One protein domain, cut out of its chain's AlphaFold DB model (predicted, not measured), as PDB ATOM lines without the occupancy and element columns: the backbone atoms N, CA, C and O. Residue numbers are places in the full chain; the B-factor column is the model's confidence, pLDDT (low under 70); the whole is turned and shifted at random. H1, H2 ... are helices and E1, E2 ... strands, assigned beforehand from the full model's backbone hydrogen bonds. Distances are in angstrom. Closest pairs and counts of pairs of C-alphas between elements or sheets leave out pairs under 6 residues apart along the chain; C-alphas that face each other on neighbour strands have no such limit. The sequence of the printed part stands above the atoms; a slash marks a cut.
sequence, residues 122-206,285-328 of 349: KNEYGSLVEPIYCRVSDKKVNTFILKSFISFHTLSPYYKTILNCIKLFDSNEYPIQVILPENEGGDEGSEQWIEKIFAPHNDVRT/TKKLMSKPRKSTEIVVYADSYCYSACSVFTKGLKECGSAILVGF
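What this domain is: This is residues 122 to 206 and 285 to 328 of the 349 residues of an uncharacterized protein of Entamoeba dispar (strain ATCC PRA-260 / SAW760) (UniProt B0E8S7). One six-stranded sheet forms a twisted wall, with H1 packed over one face near the E1 edge and H3 over the same face near the E6 edge; the opposite face has no named helix. H2 sits on the helix side, between H1 and H3, touching H3 and near H1. The printed part has 129 residues, with three named helices and six named strands in the order E1 E2 E3 H1 E4 H2 E5 H3 E6; the sheet, mixed, runs E1 E2 E3 E4 E5 E6. The class is mixed, helices and strands, with 63 residues, under half, in named elements. The whole is compact, with a radius of gyration of the C-alphas of 13.1 A, and rounded, spanning 33 by 33 by 28 A.

How they stand to each other: E1, residues 124 to 126, E2, residues 132 to 136, and E3, residues 142 to 146, make a meander, each strand the antiparallel neighbour of the one before, in two hairpins; N 125 and O 134 are 2.9 A apart, N 145 and O 133 2.7 A. H1, residues 157 to 170, is on the sheet at a height of 8.0 A, over E2 and only just over E1, where 3 of its C-alphas fall; on the local plane it runs along E2 at 21 degrees. The closest C-alphas of E2 and H1, Cys 134 and Cys 165, are 5.9 A apart. E4, residues 176 to 180, is parallel to E3, with N 144 and O 177 2.8 A apart; E3, H1 and E4 form a strand-helix-strand unit, two parallel neighbour strands with a helix between, its crossover right-handed. H2, residues 188 to 198, is only just not on the sheet, with 4 pairs of C-alphas within 10 A. E5, residues 298 to 302, is parallel to E4, with N 178 and O 299 2.8 A apart. H3, residues 309 to 319, is on the same face as H1 at a height of 9.8 A, in two layers, helices on one face of a sheet; it lies over E5, slantwise at 45 degrees on the local plane. H2 and H3 touch at Glu 188 and Ala 309, their closest C-alphas, 5.9 A apart, at a steep tilt of 40 degrees, the same way. E6, residues 324 to 327, is parallel to E5, with N 300 and O 324 2.8 A apart; E5, H3 and E6 form a second right-handed unit. In H1, H2 and H3 every O i to N i+4 pair is within hydrogen-bond range.

Where its parts are: E1 begins at C-alpha 124, (7.029, -13.338, 27.387). E2 is 14.2 A long from first to last C-alpha, H1 20.5 A, H2 15.8 A and H3 15.1 A. E6 ends at C-alpha 327, (10.810, -32.549, 12.099).

The domain as a whole: The C-alphas farthest apart, of Asp 138 and Thr 206, are 37.7 A apart. Residues 207 to 284 are not printed; C-alphas 206 and 285 are 13.8 A apart across the cut, which lies in the link from H2 to E5. Of the links that are printed whole, none is long. Residues 285 to 297 have no named element. The mean pLDDT of the printed part is 87.8; residues 154 to 155 and 328 are under 70.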
ATOM      1  N   LYS A 122       5.669 -10.837  33.458       74.19
ATOM      2  CA  LYS A 122       5.633 -10.795  31.995       74.19
ATOM      3  C   LYS A 122       5.606 -12.234  31.485       74.19
ATOM      4  O   LYS A 122       6.515 -13.012  31.760       74.19
ATOM      5  N   ASN A 123       4.571 -12.567  30.718       84.94
ATOM      6  CA  ASN A 123       4.391 -13.907  30.156       84.94
ATOM      7  C   ASN A 123       5.295 -14.178  28.943       84.94
ATOM      8  O   ASN A 123       5.242 -15.272  28.386       84.94
ATOM      9  N   GLU A 124       6.115 -13.212  28.520       91.44
ATOM     10  CA  GLU A 124       7.029 -13.338  27.387       91.44
ATOM     11  C   GLU A 124       8.276 -12.451  27.513       91.44
ATOM     12  O   GLU A 124       8.256 -11.407  28.167       91.44
ATOM     13  N   TYR A 125       9.366 -12.869  26.864       91.56
ATOM     14  CA  TYR A 125      10.627 -12.131  26.775       91.56
ATOM     15  C   TYR A 125      11.284 -12.309  25.402       91.56
ATOM     16  O   TYR A 125      11.244 -13.389  24.812       91.56
ATOM     17  N   GLY A 126      11.960 -11.261  24.924       87.62
ATOM     18  CA  GLY A 126      12.553 -11.217  23.584       87.62
ATOM     19  C   GLY A 126      11.537 -10.801  22.519       87.62
ATOM     20  O   GLY A 126      10.485 -10.254  22.837       87.62
ATOM     21  N   SER A 127      11.845 -11.059  21.249       78.81
ATOM     22  CA  SER A 127      10.945 -10.769  20.127       78.81
ATOM     23  C   SER A 127      11.115 -11.799  19.019       78.81
ATOM     24  O   SER A 127      12.198 -12.344  18.835       78.81
ATOM     25  N   LEU A 128      10.060 -12.034  18.235       71.19
ATOM     26  CA  LEU A 128      10.091 -12.967  17.110       71.19
ATOM     27  C   LEU A 128      11.114 -12.595  16.032       71.19
ATOM     28  O   LEU A 128      11.475 -13.462  15.249       71.19
ATOM     29  N   VAL A 129      11.579 -11.348  15.949       73.75
ATOM     30  CA  VAL A 129      12.640 -10.950  14.999       73.75
ATOM     31  C   VAL A 129      14.049 -11.154  15.555       73.75
ATOM     32  O   VAL A 129      15.011 -11.146  14.795       73.75
ATOM     33  N   GLU A 130      14.169 -11.369  16.863       83.88
ATOM     34  CA  GLU A 130      15.439 -11.556  17.548       83.88
ATOM     35  C   GLU A 130      15.870 -13.034  17.538       83.88
ATOM     36  O   GLU A 130      15.038 -13.933  17.381       83.88
ATOM     37  N   PRO A 131      17.166 -13.321  17.755       85.94
ATOM     38  CA  PRO A 131      17.690 -14.681  17.866       85.94
ATOM     39  C   PRO A 131      16.996 -15.560  18.913       85.94
ATOM     40  O   PRO A 131      16.991 -16.781  18.758       85.94
ATOM     41  N   ILE A 132      16.444 -14.955  19.973       91.94
ATOM     42  CA  ILE A 132      15.794 -15.649  21.089       91.94
ATOM     43  C   ILE A 132      14.478 -14.969  21.443       91.94
ATOM     44  O   ILE A 132      14.420 -13.754  21.639       91.94
ATOM     45  N   TYR A 133      13.453 -15.793  21.631       88.12
ATOM     46  CA  TYR A 133      12.168 -15.392  22.181       88.12
ATOM     47  C   TYR A 133      11.599 -16.510  23.048       88.12
ATOM     48  O   TYR A 133      11.761 -17.688  22.737       88.12
ATOM     49  N   CYS A 134      10.909 -16.166  24.127       93.88
ATOM     50  CA  CYS A 134      10.183 -17.145  24.918       93.88
ATOM     51  C   CYS A 134       8.870 -16.593  25.444       93.88
ATOM     52  O   CYS A 134       8.740 -15.395  25.676       93.88
ATOM     53  N   ARG A 135       7.904 -17.487  25.654       93.00
ATOM     54  CA  ARG A 135       6.596 -17.142  26.210       93.00
ATOM     55  C   ARG A 135       5.922 -18.312  26.911       93.00
ATOM     56  O   ARG A 135       6.229 -19.469  26.622       93.00
ATOM     57  N   VAL A 136       4.938 -18.008  27.745       89.69
ATOM     58  CA  VAL A 136       3.949 -18.962  28.253       89.69
ATOM     59  C   VAL A 136       2.619 -18.659  27.576       89.69
ATOM     60  O   VAL A 136       2.138 -17.532  27.606       89.69
ATOM     61  N   SER A 137       2.045 -19.656  26.905       82.00
ATOM     62  CA  SER A 137       0.720 -19.517  26.278       82.00
ATOM     63  C   SER A 137      -0.411 -19.542  27.310       82.00
ATOM     64  O   SER A 137      -0.225 -20.031  28.420       82.00
ATOM     65  N   ASP A 138      -1.624 -19.149  26.914       79.88
ATOM     66  CA  ASP A 138      -2.826 -19.266  27.764       79.88
ATOM     67  C   ASP A 138      -3.117 -20.720  28.177       79.88
ATOM     68  O   ASP A 138      -3.628 -20.996  29.260       79.88
ATOM     69  N   LYS A 139      -2.714 -21.680  27.331       77.88
ATOM     70  CA  LYS A 139      -2.751 -23.126  27.620       77.88
ATOM     71  C   LYS A 139      -1.602 -23.587  28.524       77.88
ATOM     72  O   LYS A 139      -1.389 -24.784  28.691       77.88
ATOM     73  N   LYS A 140      -0.848 -22.637  29.077       84.12
ATOM     74  CA  LYS A 140       0.292 -22.796  29.980       84.12
ATOM     75  C   LYS A 140       1.477 -23.575  29.406       84.12
ATOM     76  O   LYS A 140       2.356 -23.972  30.149       84.12
ATOM     77  N   VAL A 141       1.561 -23.747  28.086       86.06
ATOM     78  CA  VAL A 141       2.739 -24.350  27.437       86.06
ATOM     79  C   VAL A 141       3.876 -23.332  27.364       86.06
ATOM     80  O   VAL A 141       3.678 -22.230  26.837       86.06
ATOM     81  N   ASN A 142       5.059 -23.724  27.844       91.38
ATOM     82  CA  ASN A 142       6.293 -22.945  27.758       91.38
ATOM     83  C   ASN A 142       6.858 -23.048  26.340       91.38
ATOM     84  O   ASN A 142       7.013 -24.144  25.815       91.38
ATOM     85  N   THR A 143       7.163 -21.923  25.706       94.25
ATOM     86  CA  THR A 143       7.677 -21.868  24.331       94.25
ATOM     87  C   THR A 143       9.009 -21.151  24.317       94.25
ATOM     88  O   THR A 143       9.075 -20.013  24.767       94.25
ATOM     89  N   PHE A 144      10.038 -21.787  23.768       96.19
ATOM     90  CA  PHE A 144      11.349 -21.201  23.513       96.19
ATOM     91  C   PHE A 144      11.629 -21.236  22.011       96.19
ATOM     92  O   PHE A 144      11.638 -22.303  21.410       96.19
ATOM     93  N   ILE A 145      11.844 -20.083  21.392       89.44
ATOM     94  CA  ILE A 145      12.185 -19.955  19.976       89.44
ATOM     95  C   ILE A 145      13.642 -19.526  19.882       89.44
ATOM     96  O   ILE A 145      14.030 -18.511  20.464       89.44
ATOM     97  N   LEU A 146      14.431 -20.296  19.138       93.88
ATOM     98  CA  LEU A 146      15.854 -20.064  18.942       93.88
ATOM     99  C   LEU A 146      16.182 -20.087  17.452       93.88
ATOM    100  O   LEU A 146      16.183 -21.146  16.828       93.88
ATOM    101  N   LYS A 147      16.497 -18.917  16.898       84.81
ATOM    102  CA  LYS A 147      16.818 -18.748  15.472       84.81
ATOM    103  C   LYS A 147      18.296 -18.929  15.152       84.81
ATOM    104  O   LYS A 147      18.643 -19.266  14.033       84.81
ATOM    105  N   SER A 148      19.182 -18.672  16.110       87.19
ATOM    106  CA  SER A 148      20.620 -18.872  15.922       87.19
ATOM    107  C   SER A 148      21.324 -19.011  17.263       87.19
ATOM    108  O   SER A 148      20.991 -18.331  18.239       87.19
ATOM    109  N   PHE A 149      22.342 -19.864  17.296       90.75
ATOM    110  CA  PHE A 149      23.262 -19.981  18.418       90.75
ATOM    111  C   PHE A 149      24.298 -18.858  18.346       90.75
ATOM    112  O   PHE A 149      25.455 -19.077  18.032       90.75
ATOM    113  N   ILE A 150      23.916 -17.614  18.598       87.94
ATOM    114  CA  ILE A 150      24.908 -16.532  18.703       87.94
ATOM    115  C   ILE A 150      25.711 -16.667  20.002       87.94
ATOM    116  O   ILE A 150      25.279 -17.328  20.944       87.94
ATOM    117  N   SER A 151      26.871 -16.015  20.094       84.00
ATOM    118  CA  SER A 151      27.649 -16.063  21.334       84.00
ATOM    119  C   SER A 151      26.916 -15.355  22.486       84.00
ATOM    120  O   SER A 151      26.683 -14.141  22.466       84.00
ATOM    121  N   PHE A 152      26.569 -16.124  23.520       74.88
ATOM    122  CA  PHE A 152      25.874 -15.650  24.719       74.88
ATOM    123  C   PHE A 152      26.862 -15.378  25.858       74.88
ATOM    124  O   PHE A 152      26.778 -15.971  26.940       74.88
ATOM    125  N   HIS A 153      27.852 -14.518  25.613       74.25
ATOM    126  CA  HIS A 153      28.698 -13.993  26.687       74.25
ATOM    127  C   HIS A 153      27.863 -13.164  27.675       74.25
ATOM    128  O   HIS A 153      26.813 -12.643  27.313       74.25
ATOM    129  N   THR A 154      28.331 -13.017  28.910       62.66
ATOM    130  CA  THR A 154      27.644 -12.299  30.002       62.66
ATOM    131  C   THR A 154      27.225 -10.875  29.632       62.66
ATOM    132  O   THR A 154      26.178 -10.420  30.073       62.66
ATOM    133  N   LEU A 155      27.980 -10.202  28.760       65.00
ATOM    134  CA  LEU A 155      27.680  -8.852  28.259       65.00
ATOM    135  C   LEU A 155      26.664  -8.816  27.101       65.00
ATOM    136  O   LEU A 155      26.291  -7.741  26.637       65.00
ATOM    137  N   SER A 156      26.236  -9.972  26.599       76.56
ATOM    138  CA  SER A 156      25.271 -10.073  25.506       76.56
ATOM    139  C   SER A 156      23.860  -9.738  26.009       76.56
ATOM    140  O   SER A 156      23.433 -10.297  27.023       76.56
ATOM    141  N   PRO A 157      23.069  -8.910  25.299       78.19
ATOM    142  CA  PRO A 157      21.670  -8.659  25.673       78.19
ATOM    143  C   PRO A 157      20.834  -9.955  25.686       78.19
ATOM    144  O   PRO A 157      19.878 -10.103  26.453       78.19
ATOM    145  N   TYR A 158      21.247 -10.946  24.898       86.50
ATOM    146  CA  TYR A 158      20.604 -12.253  24.816       86.50
ATOM    147  C   TYR A 158      20.883 -13.136  26.032       86.50
ATOM    148  O   TYR A 158      20.050 -13.972  26.372       86.50
ATOM    149  N   TYR A 159      21.985 -12.900  26.755       89.38
ATOM    150  CA  TYR A 159      22.247 -13.576  28.026       89.38
ATOM    151  C   TYR A 159      21.136 -13.271  29.039       89.38
ATOM    152  O   TYR A 159      20.536 -14.188  29.596       89.38
ATOM    153  N   LYS A 160      20.776 -11.988  29.202       89.31
ATOM    154  CA  LYS A 160      19.664 -11.571  30.075       89.31
ATOM    155  C   LYS A 160      18.324 -12.147  29.610       89.31
ATOM    156  O   LYS A 160      17.526 -12.564  30.444       89.31
ATOM    157  N   THR A 161      18.097 -12.213  28.298       92.44
ATOM    158  CA  THR A 161      16.876 -12.808  27.728       92.44
ATOM    159  C   THR A 161      16.756 -14.288  28.098       92.44
ATOM    160  O   THR A 161      15.722 -14.689  28.621       92.44
ATOM    161  N   ILE A 162      17.826 -15.080  27.952       94.56
ATOM    162  CA  ILE A 162      17.846 -16.495  28.367       94.56
ATOM    163  C   ILE A 162      17.578 -16.635  29.870       94.56
ATOM    164  O   ILE A 162      16.774 -17.474  30.269       94.56
ATOM    165  N   LEU A 163      18.203 -15.804  30.713       94.19
ATOM    166  CA  LEU A 163      17.960 -15.836  32.162       94.19
ATOM    167  C   LEU A 163      16.497 -15.540  32.518       94.19
ATOM    168  O   LEU A 163      15.947 -16.171  33.419       94.19
ATOM    169  N   ASN A 164      15.861 -14.606  31.811       94.56
ATOM    170  CA  ASN A 164      14.443 -14.315  31.997       94.56
ATOM    171  C   ASN A 164      13.560 -15.476  31.519       94.56
ATOM    172  O   ASN A 164      12.620 -15.835  32.218       94.56
ATOM    173  N   CYS A 165      13.901 -16.125  30.400       95.44
ATOM    174  CA  CYS A 165      13.216 -17.338  29.946       95.44
ATOM    175  C   CYS A 165      13.319 -18.480  30.964       95.44
ATOM    176  O   CYS A 165      12.324 -19.142  31.239       95.44
ATOM    177  N   ILE A 166      14.494 -18.676  31.574       96.19
ATOM    178  CA  ILE A 166      14.689 -19.654  32.653       96.19
ATOM    179  C   ILE A 166      13.748 -19.351  33.826       96.19
ATOM    180  O   ILE A 166      13.012 -20.235  34.256       96.19
ATOM    181  N   LYS A 167      13.727 -18.101  34.313       95.19
ATOM    182  CA  LYS A 167      12.833 -17.686  35.410       95.19
ATOM    183  C   LYS A 167      11.360 -17.902  35.053       95.19
ATOM    184  O   LYS A 167      10.596 -18.401  35.875       95.19
ATOM    185  N   LEU A 168      10.979 -17.564  33.821       94.44
ATOM    186  CA  LEU A 168       9.624 -17.748  33.316       94.44
ATOM    187  C   LEU A 168       9.225 -19.229  33.300       94.44
ATOM    188  O   LEU A 168       8.140 -19.568  33.760       94.44
ATOM    189  N   PHE A 169      10.090 -20.127  32.837       95.62
ATOM    190  CA  PHE A 169       9.781 -21.560  32.789       95.62
ATOM    191  C   PHE A 169       9.833 -22.234  34.168       95.62
ATOM    192  O   PHE A 169       9.076 -23.173  34.412       95.62
ATOM    193  N   ASP A 170      10.650 -21.728  35.097       95.19
ATOM    194  CA  ASP A 170      10.683 -22.172  36.500       95.19
ATOM    195  C   ASP A 170       9.422 -21.748  37.294       95.19
ATOM    196  O   ASP A 170       9.103 -22.343  38.335       95.19
ATOM    197  N   SER A 171       8.674 -20.746  36.805       93.00
ATOM    198  CA  SER A 171       7.431 -20.266  37.435       93.00
ATOM    199  C   SER A 171       6.271 -21.266  37.350       93.00
ATOM    200  O   SER A 171       5.298 -21.156  38.093       93.00
ATOM    201  N   ASN A 172       6.369 -22.265  36.471       91.44
ATOM    202  CA  ASN A 172       5.355 -23.297  36.286       91.44
ATOM    203  C   ASN A 172       6.006 -24.667  36.021       91.44
ATOM    204  O   ASN A 172       7.230 -24.782  36.023       91.44
ATOM    205  N   GLU A 173       5.194 -25.707  35.816       93.19
ATOM    206  CA  GLU A 173       5.659 -27.096  35.632       93.19
ATOM    207  C   GLU A 173       5.242 -27.708  34.285       93.19
ATOM    208  O   GLU A 173       5.492 -28.877  34.017       93.19
ATOM    209  N   TYR A 174       4.626 -26.927  33.398       92.62
ATOM    210  CA  TYR A 174       4.113 -27.439  32.127       92.62
ATOM    211  C   TYR A 174       5.231 -27.774  31.129       92.62
ATOM    212  O   TYR A 174       6.341 -27.236  31.247       92.62
ATOM    213  N   PRO A 175       4.946 -28.604  30.105       92.94
ATOM    214  CA  PRO A 175       5.906 -28.944  29.059       92.94
ATOM    215  C   PRO A 175       6.531 -27.726  28.375       92.94
ATOM    216  O   PRO A 175       5.927 -26.648  28.297       92.94
ATOM    217  N   ILE A 176       7.743 -27.923  27.859       93.88
ATOM    218  CA  ILE A 176       8.489 -26.940  27.080       93.88
ATOM    219  C   ILE A 176       8.503 -27.386  25.622       93.88
ATOM    220  O   ILE A 176       8.972 -28.474  25.298       93.88
ATOM    221  N   GLN A 177       8.036 -26.518  24.733       92.81
ATOM    222  CA  GLN A 177       8.336 -26.621  23.314       92.81
ATOM    223  C   GLN A 177       9.514 -25.716  22.954       92.81
ATOM    224  O   GLN A 177       9.539 -24.536  23.310       92.81
ATOM    225  N   VAL A 178      10.475 -26.267  22.226       94.94
ATOM    226  CA  VAL A 178      11.613 -25.553  21.648       94.94
ATOM    227  C   VAL A 178      11.418 -25.517  20.140       94.94
ATOM    228  O   VAL A 178      11.187 -26.557  19.539       94.94
ATOM    229  N   ILE A 179      11.490 -24.348  19.515       87.00
ATOM    230  CA  ILE A 179      11.290 -24.181  18.073       87.00
ATOM    231  C   ILE A 179      12.571 -23.602  17.482       87.00
ATOM    232  O   ILE A 179      13.041 -22.554  17.930       87.00
ATOM    233  N   LEU A 180      13.119 -24.284  16.477       85.75
ATOM    234  CA  LEU A 180      14.358 -23.936  15.783       85.75
ATOM    235  C   LEU A 180      14.058 -23.552  14.322       85.75
ATOM    236  O   LEU A 180      14.372 -24.335  13.428       85.75
ATOM    237  N   PRO A 181      13.402 -22.405  14.061       78.56
ATOM    238  CA  PRO A 181      13.022 -22.035  12.705       78.56
ATOM    239  C   PRO A 181      14.239 -21.502  11.950       78.56
ATOM    240  O   PRO A 181      14.894 -20.571  12.424       78.56
ATOM    241  N   GLU A 182      14.521 -22.086  10.789       77.62
ATOM    242  CA  GLU A 182      15.589 -21.678   9.874       77.62
ATOM    243  C   GLU A 182      16.959 -21.510  10.561       77.62
ATOM    244  O   GLU A 182      17.735 -20.602  10.260       77.62
ATOM    245  N   ASN A 183      17.255 -22.363  11.549       80.62
ATOM    246  CA  ASN A 183      18.399 -22.158  12.434       80.62
ATOM    247  C   ASN A 183      19.708 -22.692  11.836       80.62
ATOM    248  O   ASN A 183      20.071 -23.855  12.007       80.62
ATOM    249  N   GLU A 184      20.487 -21.795  11.232       79.12
ATOM    250  CA  GLU A 184      21.780 -22.101  10.598       79.12
ATOM    251  C   GLU A 184      22.904 -22.518  11.578       79.12
ATOM    252  O   GLU A 184      24.053 -22.744  11.182       79.12
ATOM    253  N   GLY A 185      22.601 -22.616  12.874       86.00
ATOM    254  CA  GLY A 185      23.543 -22.940  13.935       86.00
ATOM    255  C   GLY A 185      24.238 -21.706  14.504       86.00
ATOM    256  O   GLY A 185      23.601 -20.681  14.766       86.00
ATOM    257  N   GLY A 186      25.546 -21.826  14.765       87.31
ATOM    258  CA  GLY A 186      26.363 -20.763  15.347       87.31
ATOM    259  C   GLY A 186      27.444 -21.257  16.313       87.31
ATOM    260  O   GLY A 186      28.139 -22.232  16.038       87.31
ATOM    261  N   ASP A 187      27.610 -20.522  17.406       88.69
ATOM    262  CA  ASP A 187      28.566 -20.704  18.490       88.69
ATOM    263  C   ASP A 187      28.322 -21.990  19.292       88.69
ATOM    264  O   ASP A 187      27.241 -22.237  19.829       88.69
ATOM    265  N   GLU A 188      29.377 -22.790  19.408       85.62
ATOM    266  CA  GLU A 188      29.365 -24.082  20.091       85.62
ATOM    267  C   GLU A 188      29.225 -23.948  21.616       85.62
ATOM    268  O   GLU A 188      28.569 -24.763  22.253       85.62
ATOM    269  N   GLY A 189      29.792 -22.911  22.238       88.75
ATOM    270  CA  GLY A 189      29.656 -22.723  23.686       88.75
ATOM    271  C   GLY A 189      28.224 -22.381  24.098       88.75
ATOM    272  O   GLY A 189      27.721 -22.853  25.122       88.75
ATOM    273  N   SER A 190      27.556 -21.571  23.283       92.25
ATOM    274  CA  SER A 190      26.130 -21.288  23.388       92.25
ATOM    275  C   SER A 190      25.274 -22.534  23.203       92.25
ATOM    276  O   SER A 190      24.353 -22.753  23.986       92.25
ATOM    277  N   GLU A 191      25.595 -23.361  22.213       94.12
ATOM    278  CA  GLU A 191      24.944 -24.648  21.972       94.12
ATOM    279  C   GLU A 191      24.992 -25.555  23.199       94.12
ATOM    280  O   GLU A 191      23.934 -25.917  23.722       94.12
ATOM    281  N   GLN A 192      26.190 -25.783  23.746       94.19
ATOM    282  CA  GLN A 192      26.343 -26.657  24.904       94.19
ATOM    283  C   GLN A 192      25.574 -26.134  26.126       94.19
ATOM    284  O   GLN A 192      25.033 -26.907  26.922       94.19
ATOM    285  N   TRP A 193      25.511 -24.808  26.295       94.44
ATOM    286  CA  TRP A 193      24.753 -24.203  27.385       94.44
ATOM    287  C   TRP A 193      23.241 -24.362  27.202       94.44
ATOM    288  O   TRP A 193      22.566 -24.749  28.157       94.44
ATOM    289  N   ILE A 194      22.707 -24.100  26.006       96.12
ATOM    290  CA  ILE A 194      21.275 -24.274  25.732       96.12
ATOM    291  C   ILE A 194      20.865 -25.746  25.887       96.12
ATOM    292  O   ILE A 194      19.832 -26.014  26.501       96.12
ATOM    293  N   GLU A 195      21.681 -26.706  25.434       96.44
ATOM    294  CA  GLU A 195      21.421 -28.127  25.699       96.44
ATOM    295  C   GLU A 195      21.360 -28.404  27.200       96.44
ATOM    296  O   GLU A 195      20.398 -29.000  27.675       96.44
ATOM    297  N   LYS A 196      22.318 -27.891  27.980       96.06
ATOM    298  CA  LYS A 196      22.316 -28.053  29.439       96.06
ATOM    299  C   LYS A 196      21.121 -27.416  30.142       96.06
ATOM    300  O   LYS A 196      20.745 -27.906  31.206       96.06
ATOM    301  N   ILE A 197      20.537 -26.346  29.601       96.38
ATOM    302  CA  ILE A 197      19.317 -25.746  30.161       96.38
ATOM    303  C   ILE A 197      18.178 -26.766  30.116       96.38
ATOM    304  O   ILE A 197      17.541 -26.996  31.140       96.38
ATOM    305  N   PHE A 198      17.949 -27.391  28.960       96.56
ATOM    306  CA  PHE A 198      16.834 -28.319  28.760       96.56
ATOM    307  C   PHE A 198      17.138 -29.741  29.249       96.56
ATOM    308  O   PHE A 198      16.258 -30.410  29.779       96.56
ATOM    309  N   ALA A 199      18.387 -30.180  29.143       95.19
ATOM    310  CA  ALA A 199      18.849 -31.514  29.498       95.19
ATOM    311  C   ALA A 199      20.093 -31.438  30.407       95.19
ATOM    312  O   ALA A 199      21.206 -31.788  30.004       95.19
ATOM    313  N   PRO A 200      19.946 -31.005  31.674       94.31
ATOM    314  CA  PRO A 200      21.087 -30.809  32.578       94.31
ATOM    315  C   PRO A 200      21.881 -32.094  32.849       94.31
ATOM    316  O   PRO A 200      23.071 -32.027  33.179       94.31
ATOM    317  N   HIS A 201      21.245 -33.255  32.676       91.62
ATOM    318  CA  HIS A 201      21.838 -34.579  32.847       91.62
ATOM    319  C   HIS A 201      22.731 -35.015  31.672       91.62
ATOM    320  O   HIS A 201      23.561 -35.900  31.864       91.62
ATOM    321  N   ASN A 202      22.626 -34.389  30.494       91.44
ATOM    322  CA  ASN A 202      23.414 -34.777  29.319       91.44
ATOM    323  C   ASN A 202      24.897 -34.478  29.505       91.44
ATOM    324  O   ASN A 202      25.262 -33.428  30.033       91.44
ATOM    325  N   ASP A 203      25.780 -35.348  29.026       87.19
ATOM    326  CA  ASP A 203      27.205 -35.028  28.942       87.19
ATOM    327  C   ASP A 203      27.482 -34.245  27.657       87.19
ATOM    328  O   ASP A 203      27.903 -34.797  26.640       87.19
ATOM    329  N   VAL A 204      27.184 -32.947  27.711       87.56
ATOM    330  CA  VAL A 204      27.301 -32.049  26.565       87.56
ATOM    331  C   VAL A 204      28.770 -31.697  26.348       87.56
ATOM    332  O   VAL A 204      29.313 -30.755  26.928       87.56
ATOM    333  N   ARG A 205      29.447 -32.542  25.575       86.44
ATOM    334  CA  ARG A 205      30.847 -32.385  25.185       86.44
ATOM    335  C   ARG A 205      31.015 -32.770  23.727       86.44
ATOM    336  O   ARG A 205      30.555 -33.827  23.297       86.44
ATOM    337  N   THR A 206      31.764 -31.968  22.985       85.81
ATOM    338  CA  THR A 206      32.001 -32.248  21.571       85.81
ATOM    339  C   THR A 206      33.310 -32.995  21.407       85.81
ATOM    340  O   THR A 206      34.365 -32.550  21.869       85.81
ATOM    341  N   THR A 285      29.436 -24.470  32.008       78.81
ATOM    342  CA  THR A 285      27.986 -24.395  32.134       78.81
ATOM    343  C   THR A 285      27.610 -23.156  32.946       78.81
ATOM    344  O   THR A 285      28.105 -22.958  34.054       78.81
ATOM    345  N   LYS A 286      26.726 -22.323  32.393       87.44
ATOM    346  CA  LYS A 286      26.182 -21.125  33.053       87.44
ATOM    347  C   LYS A 286      24.900 -21.485  33.825       87.44
ATOM    348  O   LYS A 286      24.640 -22.654  34.101       87.44
ATOM    349  N   LYS A 287      24.086 -20.488  34.193       90.69
ATOM    350  CA  LYS A 287      22.828 -20.690  34.934       90.69
ATOM    351  C   LYS A 287      21.900 -21.676  34.208       90.69
ATOM    352  O   LYS A 287      21.694 -21.554  33.002       90.69
ATOM    353  N   LEU A 288      21.332 -22.612  34.968       94.44
ATOM    354  CA  LEU A 288      20.359 -23.611  34.517       94.44
ATOM    355  C   LEU A 288      19.001 -23.390  35.196       94.44
ATOM    356  O   LEU A 288      18.921 -22.654  36.186       94.44
ATOM    357  N   MET A 289      17.963 -24.047  34.669       94.56
ATOM    358  CA  MET A 289      16.644 -24.125  35.305       94.56
ATOM    359  C   MET A 289      16.737 -24.812  36.666       94.56
ATOM    360  O   MET A 289      17.463 -25.794  36.833       94.56
ATOM    361  N   SER A 290      15.988 -24.295  37.638       95.19
ATOM    362  CA  SER A 290      15.851 -24.920  38.955       95.19
ATOM    363  C   SER A 290      14.843 -26.071  38.949       95.19
ATOM    364  O   SER A 290      14.991 -27.003  39.739       95.19
ATOM    365  N   LYS A 291      13.866 -26.046  38.031       94.50
ATOM    366  CA  LYS A 291      12.860 -27.099  37.837       94.50
ATOM    367  C   LYS A 291      12.966 -27.706  36.428       94.50
ATOM    368  O   LYS A 291      12.101 -27.453  35.585       94.50
ATOM    369  N   PRO A 292      14.021 -28.488  36.130       94.62
ATOM    370  CA  PRO A 292      14.177 -29.098  34.813       94.62
ATOM    371  C   PRO A 292      13.013 -30.045  34.507       94.62
ATOM    372  O   PRO A 292      12.503 -30.734  35.391       94.62
ATOM    373  N   ARG A 293      12.595 -30.077  33.241       93.19
ATOM    374  CA  ARG A 293      11.526 -30.966  32.774       93.19
ATOM    375  C   ARG A 293      12.048 -32.369  32.506       93.19
ATOM    376  O   ARG A 293      13.239 -32.559  32.252       93.19
ATOM    377  N   LYS A 294      11.152 -33.356  32.540       93.56
ATOM    378  CA  LYS A 294      11.471 -34.705  32.062       93.56
ATOM    379  C   LYS A 294      11.660 -34.671  30.550       93.56
ATOM    380  O   LYS A 294      11.037 -33.866  29.863       93.56
ATOM    381  N   SER A 295      12.430 -35.611  30.010       91.56
ATOM    382  CA  SER A 295      12.662 -35.707  28.563       91.56
ATOM    383  C   SER A 295      11.367 -35.798  27.741       91.56
ATOM    384  O   SER A 295      11.280 -35.260  26.643       91.56
ATOM    385  N   THR A 296      10.327 -36.436  28.285       89.19
ATOM    386  CA  THR A 296       8.999 -36.575  27.655       89.19
ATOM    387  C   THR A 296       8.164 -35.293  27.665       89.19
ATOM    388  O   THR A 296       7.110 -35.236  27.040       89.19
ATOM    389  N   GLU A 297       8.602 -34.276  28.400       92.19
ATOM    390  CA  GLU A 297       7.939 -32.977  28.554       92.19
ATOM    391  C   GLU A 297       8.678 -31.878  27.775       92.19
ATOM    392  O   GLU A 297       8.345 -30.699  27.899       92.19
ATOM    393  N   ILE A 298       9.683 -32.253  26.979       93.75
ATOM    394  CA  ILE A 298      10.445 -31.355  26.116       93.75
ATOM    395  C   ILE A 298      10.226 -31.800  24.674       93.75
ATOM    396  O   ILE A 298      10.595 -32.912  24.295       93.75
ATOM    397  N   VAL A 299       9.631 -30.927  23.863       89.75
ATOM    398  CA  VAL A 299       9.391 -31.177  22.438       89.75
ATOM    399  C   VAL A 299      10.183 -30.171  21.620       89.75
ATOM    400  O   VAL A 299       9.962 -28.971  21.741       89.75
ATOM    401  N   VAL A 300      11.106 -30.644  20.790       93.06
ATOM    402  CA  VAL A 300      11.943 -29.791  19.943       93.06
ATOM    403  C   VAL A 300      11.493 -29.914  18.498       93.06
ATOM    404  O   VAL A 300      11.526 -30.997  17.918       93.06
ATOM    405  N   TYR A 301      11.109 -28.787  17.918       83.38
ATOM    406  CA  TYR A 301      10.724 -28.639  16.528       83.38
ATOM    407  C   TYR A 301      11.909 -28.095  15.735       83.38
ATOM    408  O   TYR A 301      12.409 -27.013  16.050       83.38
ATOM    409  N   ALA A 302      12.331 -28.817  14.700       82.69
ATOM    410  CA  ALA A 302      13.398 -28.397  13.794       82.69
ATOM    411  C   ALA A 302      13.006 -28.639  12.331       82.69
ATOM    412  O   ALA A 302      12.289 -29.595  12.028       82.69
ATOM    413  N   ASP A 303      13.497 -27.789  11.437       75.38
ATOM    414  CA  ASP A 303      13.314 -27.907   9.990       75.38
ATOM    415  C   ASP A 303      14.612 -28.342   9.281       75.38
ATOM    416  O   ASP A 303      15.647 -28.595   9.912       75.38
ATOM    417  N   SER A 304      14.564 -28.456   7.950       74.75
ATOM    418  CA  SER A 304      15.725 -28.825   7.134       74.75
ATOM    419  C   SER A 304      16.884 -27.827   7.170       74.75
ATOM    420  O   SER A 304      17.961 -28.160   6.682       74.75
ATOM    421  N   TYR A 305      16.696 -26.632   7.733       74.94
ATOM    422  CA  TYR A 305      17.732 -25.607   7.842       74.94
ATOM    423  C   TYR A 305      18.509 -25.675   9.164       74.94
ATOM    424  O   TYR A 305      19.375 -24.838   9.409       74.94
ATOM    425  N   CYS A 306      18.249 -26.681  10.004       76.75
ATOM    426  CA  CYS A 306      18.973 -26.907  11.252       76.75
ATOM    427  C   CYS A 306      20.416 -27.397  11.003       76.75
ATOM    428  O   CYS A 306      20.705 -28.596  11.002       76.75
ATOM    429  N   TYR A 307      21.346 -26.458  10.802       78.75
ATOM    430  CA  TYR A 307      22.751 -26.729  10.469       78.75
ATOM    431  C   TYR A 307      23.703 -26.504  11.649       78.75
ATOM    432  O   TYR A 307      23.356 -25.896  12.660       78.75
ATOM    433  N   SER A 308      24.950 -26.975  11.515       86.38
ATOM    434  CA  SER A 308      26.046 -26.668  12.450       86.38
ATOM    435  C   SER A 308      25.638 -26.923  13.917       86.38
ATOM    436  O   SER A 308      25.144 -28.009  14.218       86.38
ATOM    437  N   ALA A 309      25.788 -25.955  14.819       89.94
ATOM    438  CA  ALA A 309      25.356 -26.037  16.215       89.94
ATOM    439  C   ALA A 309      23.903 -26.523  16.403       89.94
ATOM    440  O   ALA A 309      23.648 -27.318  17.299       89.94
ATOM    441  N   CYS A 310      22.962 -26.144  15.530       88.75
ATOM    442  CA  CYS A 310      21.587 -26.651  15.601       88.75
ATOM    443  C   CYS A 310      21.536 -28.172  15.399       88.75
ATOM    444  O   CYS A 310      20.864 -28.896  16.140       88.75
ATOM    445  N   SER A 311      22.298 -28.675  14.425       89.00
ATOM    446  CA  SER A 311      22.396 -30.113  14.167       89.00
ATOM    447  C   SER A 311      23.076 -30.866  15.315       89.00
ATOM    448  O   SER A 311      22.698 -31.999  15.604       89.00
ATOM    449  N   VAL A 312      24.042 -30.240  15.999       91.50
ATOM    450  CA  VAL A 312      24.699 -30.816  17.184       91.50
ATOM    451  C   VAL A 312      23.716 -30.884  18.351       91.50
ATOM    452  O   VAL A 312      23.520 -31.974  18.878       91.50
ATOM    453  N   PHE A 313      23.012 -29.789  18.644       94.88
ATOM    454  CA  PHE A 313      22.001 -29.699  19.701       94.88
ATOM    455  C   PHE A 313      20.890 -30.738  19.540       94.88
ATOM    456  O   PHE A 313      20.585 -31.514  20.446       94.88
ATOM    457  N   THR A 314      20.277 -30.788  18.353       92.38
ATOM    458  CA  THR A 314      19.199 -31.749  18.076       92.38
ATOM    459  C   THR A 314      19.715 -33.184  18.149       92.38
ATOM    460  O   THR A 314      19.081 -34.039  18.768       92.38
ATOM    461  N   LYS A 315      20.898 -33.462  17.595       88.88
ATOM    462  CA  LYS A 315      21.524 -34.781  17.697       88.88
ATOM    463  C   LYS A 315      21.820 -35.173  19.148       88.88
ATOM    464  O   LYS A 315      21.496 -36.299  19.517       88.88
ATOM    465  N   GLY A 316      22.381 -34.273  19.954       90.31
ATOM    466  CA  GLY A 316      22.707 -34.504  21.363       90.31
ATOM    467  C   GLY A 316      21.472 -34.888  22.174       90.31
ATOM    468  O   GLY A 316      21.449 -35.941  22.815       90.31
ATOM    469  N   LEU A 317      20.391 -34.114  22.030       93.06
ATOM    470  CA  LEU A 317      19.107 -34.411  22.666       93.06
ATOM    471  C   LEU A 317      18.507 -35.750  22.218       93.06
ATOM    472  O   LEU A 317      17.957 -36.478  23.044       93.06
ATOM    473  N   LYS A 318      18.620 -36.100  20.930       90.00
ATOM    474  CA  LYS A 318      18.124 -37.380  20.402       90.00
ATOM    475  C   LYS A 318      18.914 -38.568  20.934       90.00
ATOM    476  O   LYS A 318      18.318 -39.528  21.411       90.00
ATOM    477  N   GLU A 319      20.238 -38.530  20.805       89.25
ATOM    478  CA  GLU A 319      21.111 -39.653  21.165       89.25
ATOM    479  C   GLU A 319      21.108 -39.915  22.675       89.25
ATOM    480  O   GLU A 319      21.250 -41.063  23.089       89.25
ATOM    481  N   CYS A 320      20.877 -38.880  23.490       90.56
ATOM    482  CA  CYS A 320      20.756 -39.010  24.942       90.56
ATOM    483  C   CYS A 320      19.323 -39.310  25.428       90.56
ATOM    484  O   CYS A 320      19.130 -39.532  26.620       90.56
ATOM    485  N   GLY A 321      18.317 -39.339  24.541       91.88
ATOM    486  CA  GLY A 321      16.918 -39.561  24.931       91.88
ATOM    487  C   GLY A 321      16.344 -38.431  25.794       91.88
ATOM    488  O   GLY A 321      15.537 -38.673  26.693       91.88
ATOM    489  N   SER A 322      16.783 -37.197  25.548       94.50
ATOM    490  CA  SER A 322      16.556 -36.044  26.431       94.50
ATOM    491  C   SER A 322      15.422 -35.129  25.977       94.50
ATOM    492  O   SER A 322      15.040 -34.224  26.714       94.50
ATOM    493  N   ALA A 323      14.880 -35.357  24.780       92.94
ATOM    494  CA  ALA A 323      13.711 -34.660  24.257       92.94
ATOM    495  C   ALA A 323      13.009 -35.475  23.160       92.94
ATOM    496  O   ALA A 323      13.614 -36.339  22.518       92.94
ATOM    497  N   ILE A 324      11.746 -35.147  22.893       85.81
ATOM    498  CA  ILE A 324      11.018 -35.600  21.705       85.81
ATOM    499  C   ILE A 324      11.380 -34.665  20.548       85.81
ATOM    500  O   ILE A 324      11.103 -33.469  20.613       85.81
ATOM    501  N   LEU A 325      11.984 -35.196  19.483       85.31
ATOM    502  CA  LEU A 325      12.270 -34.416  18.277       85.31
ATOM    503  C   LEU A 325      11.146 -34.542  17.251       85.31
ATOM    504  O   LEU A 325      10.751 -35.649  16.887       85.31
ATOM    505  N   VAL A 326      10.704 -33.404  16.726       79.19
ATOM    506  CA  VAL A 326       9.713 -33.303  15.658       79.19
ATOM    507  C   VAL A 326      10.326 -32.533  14.493       79.19
ATOM    508  O   VAL A 326      10.672 -31.359  14.614       79.19
ATOM    509  N   GLY A 327      10.457 -33.205  13.353       71.06
ATOM    510  CA  GLY A 327      10.810 -32.549  12.099       71.06
ATOM    511  C   GLY A 327       9.584 -31.866  11.502       71.06
ATOM    512  O   GLY A 327       8.536 -32.501  11.381       71.06
ATOM    513  N   PHE A 328       9.703 -30.605  11.099       62.25
ATOM    514  CA  PHE A 328       8.692 -29.949  10.275       62.25
ATOM    515  C   PHE A 328       9.366 -29.369   9.036       62.25
ATOM    516  O   PHE A 328      10.251 -28.534   9.133       62.25
TER     517      PHE A 328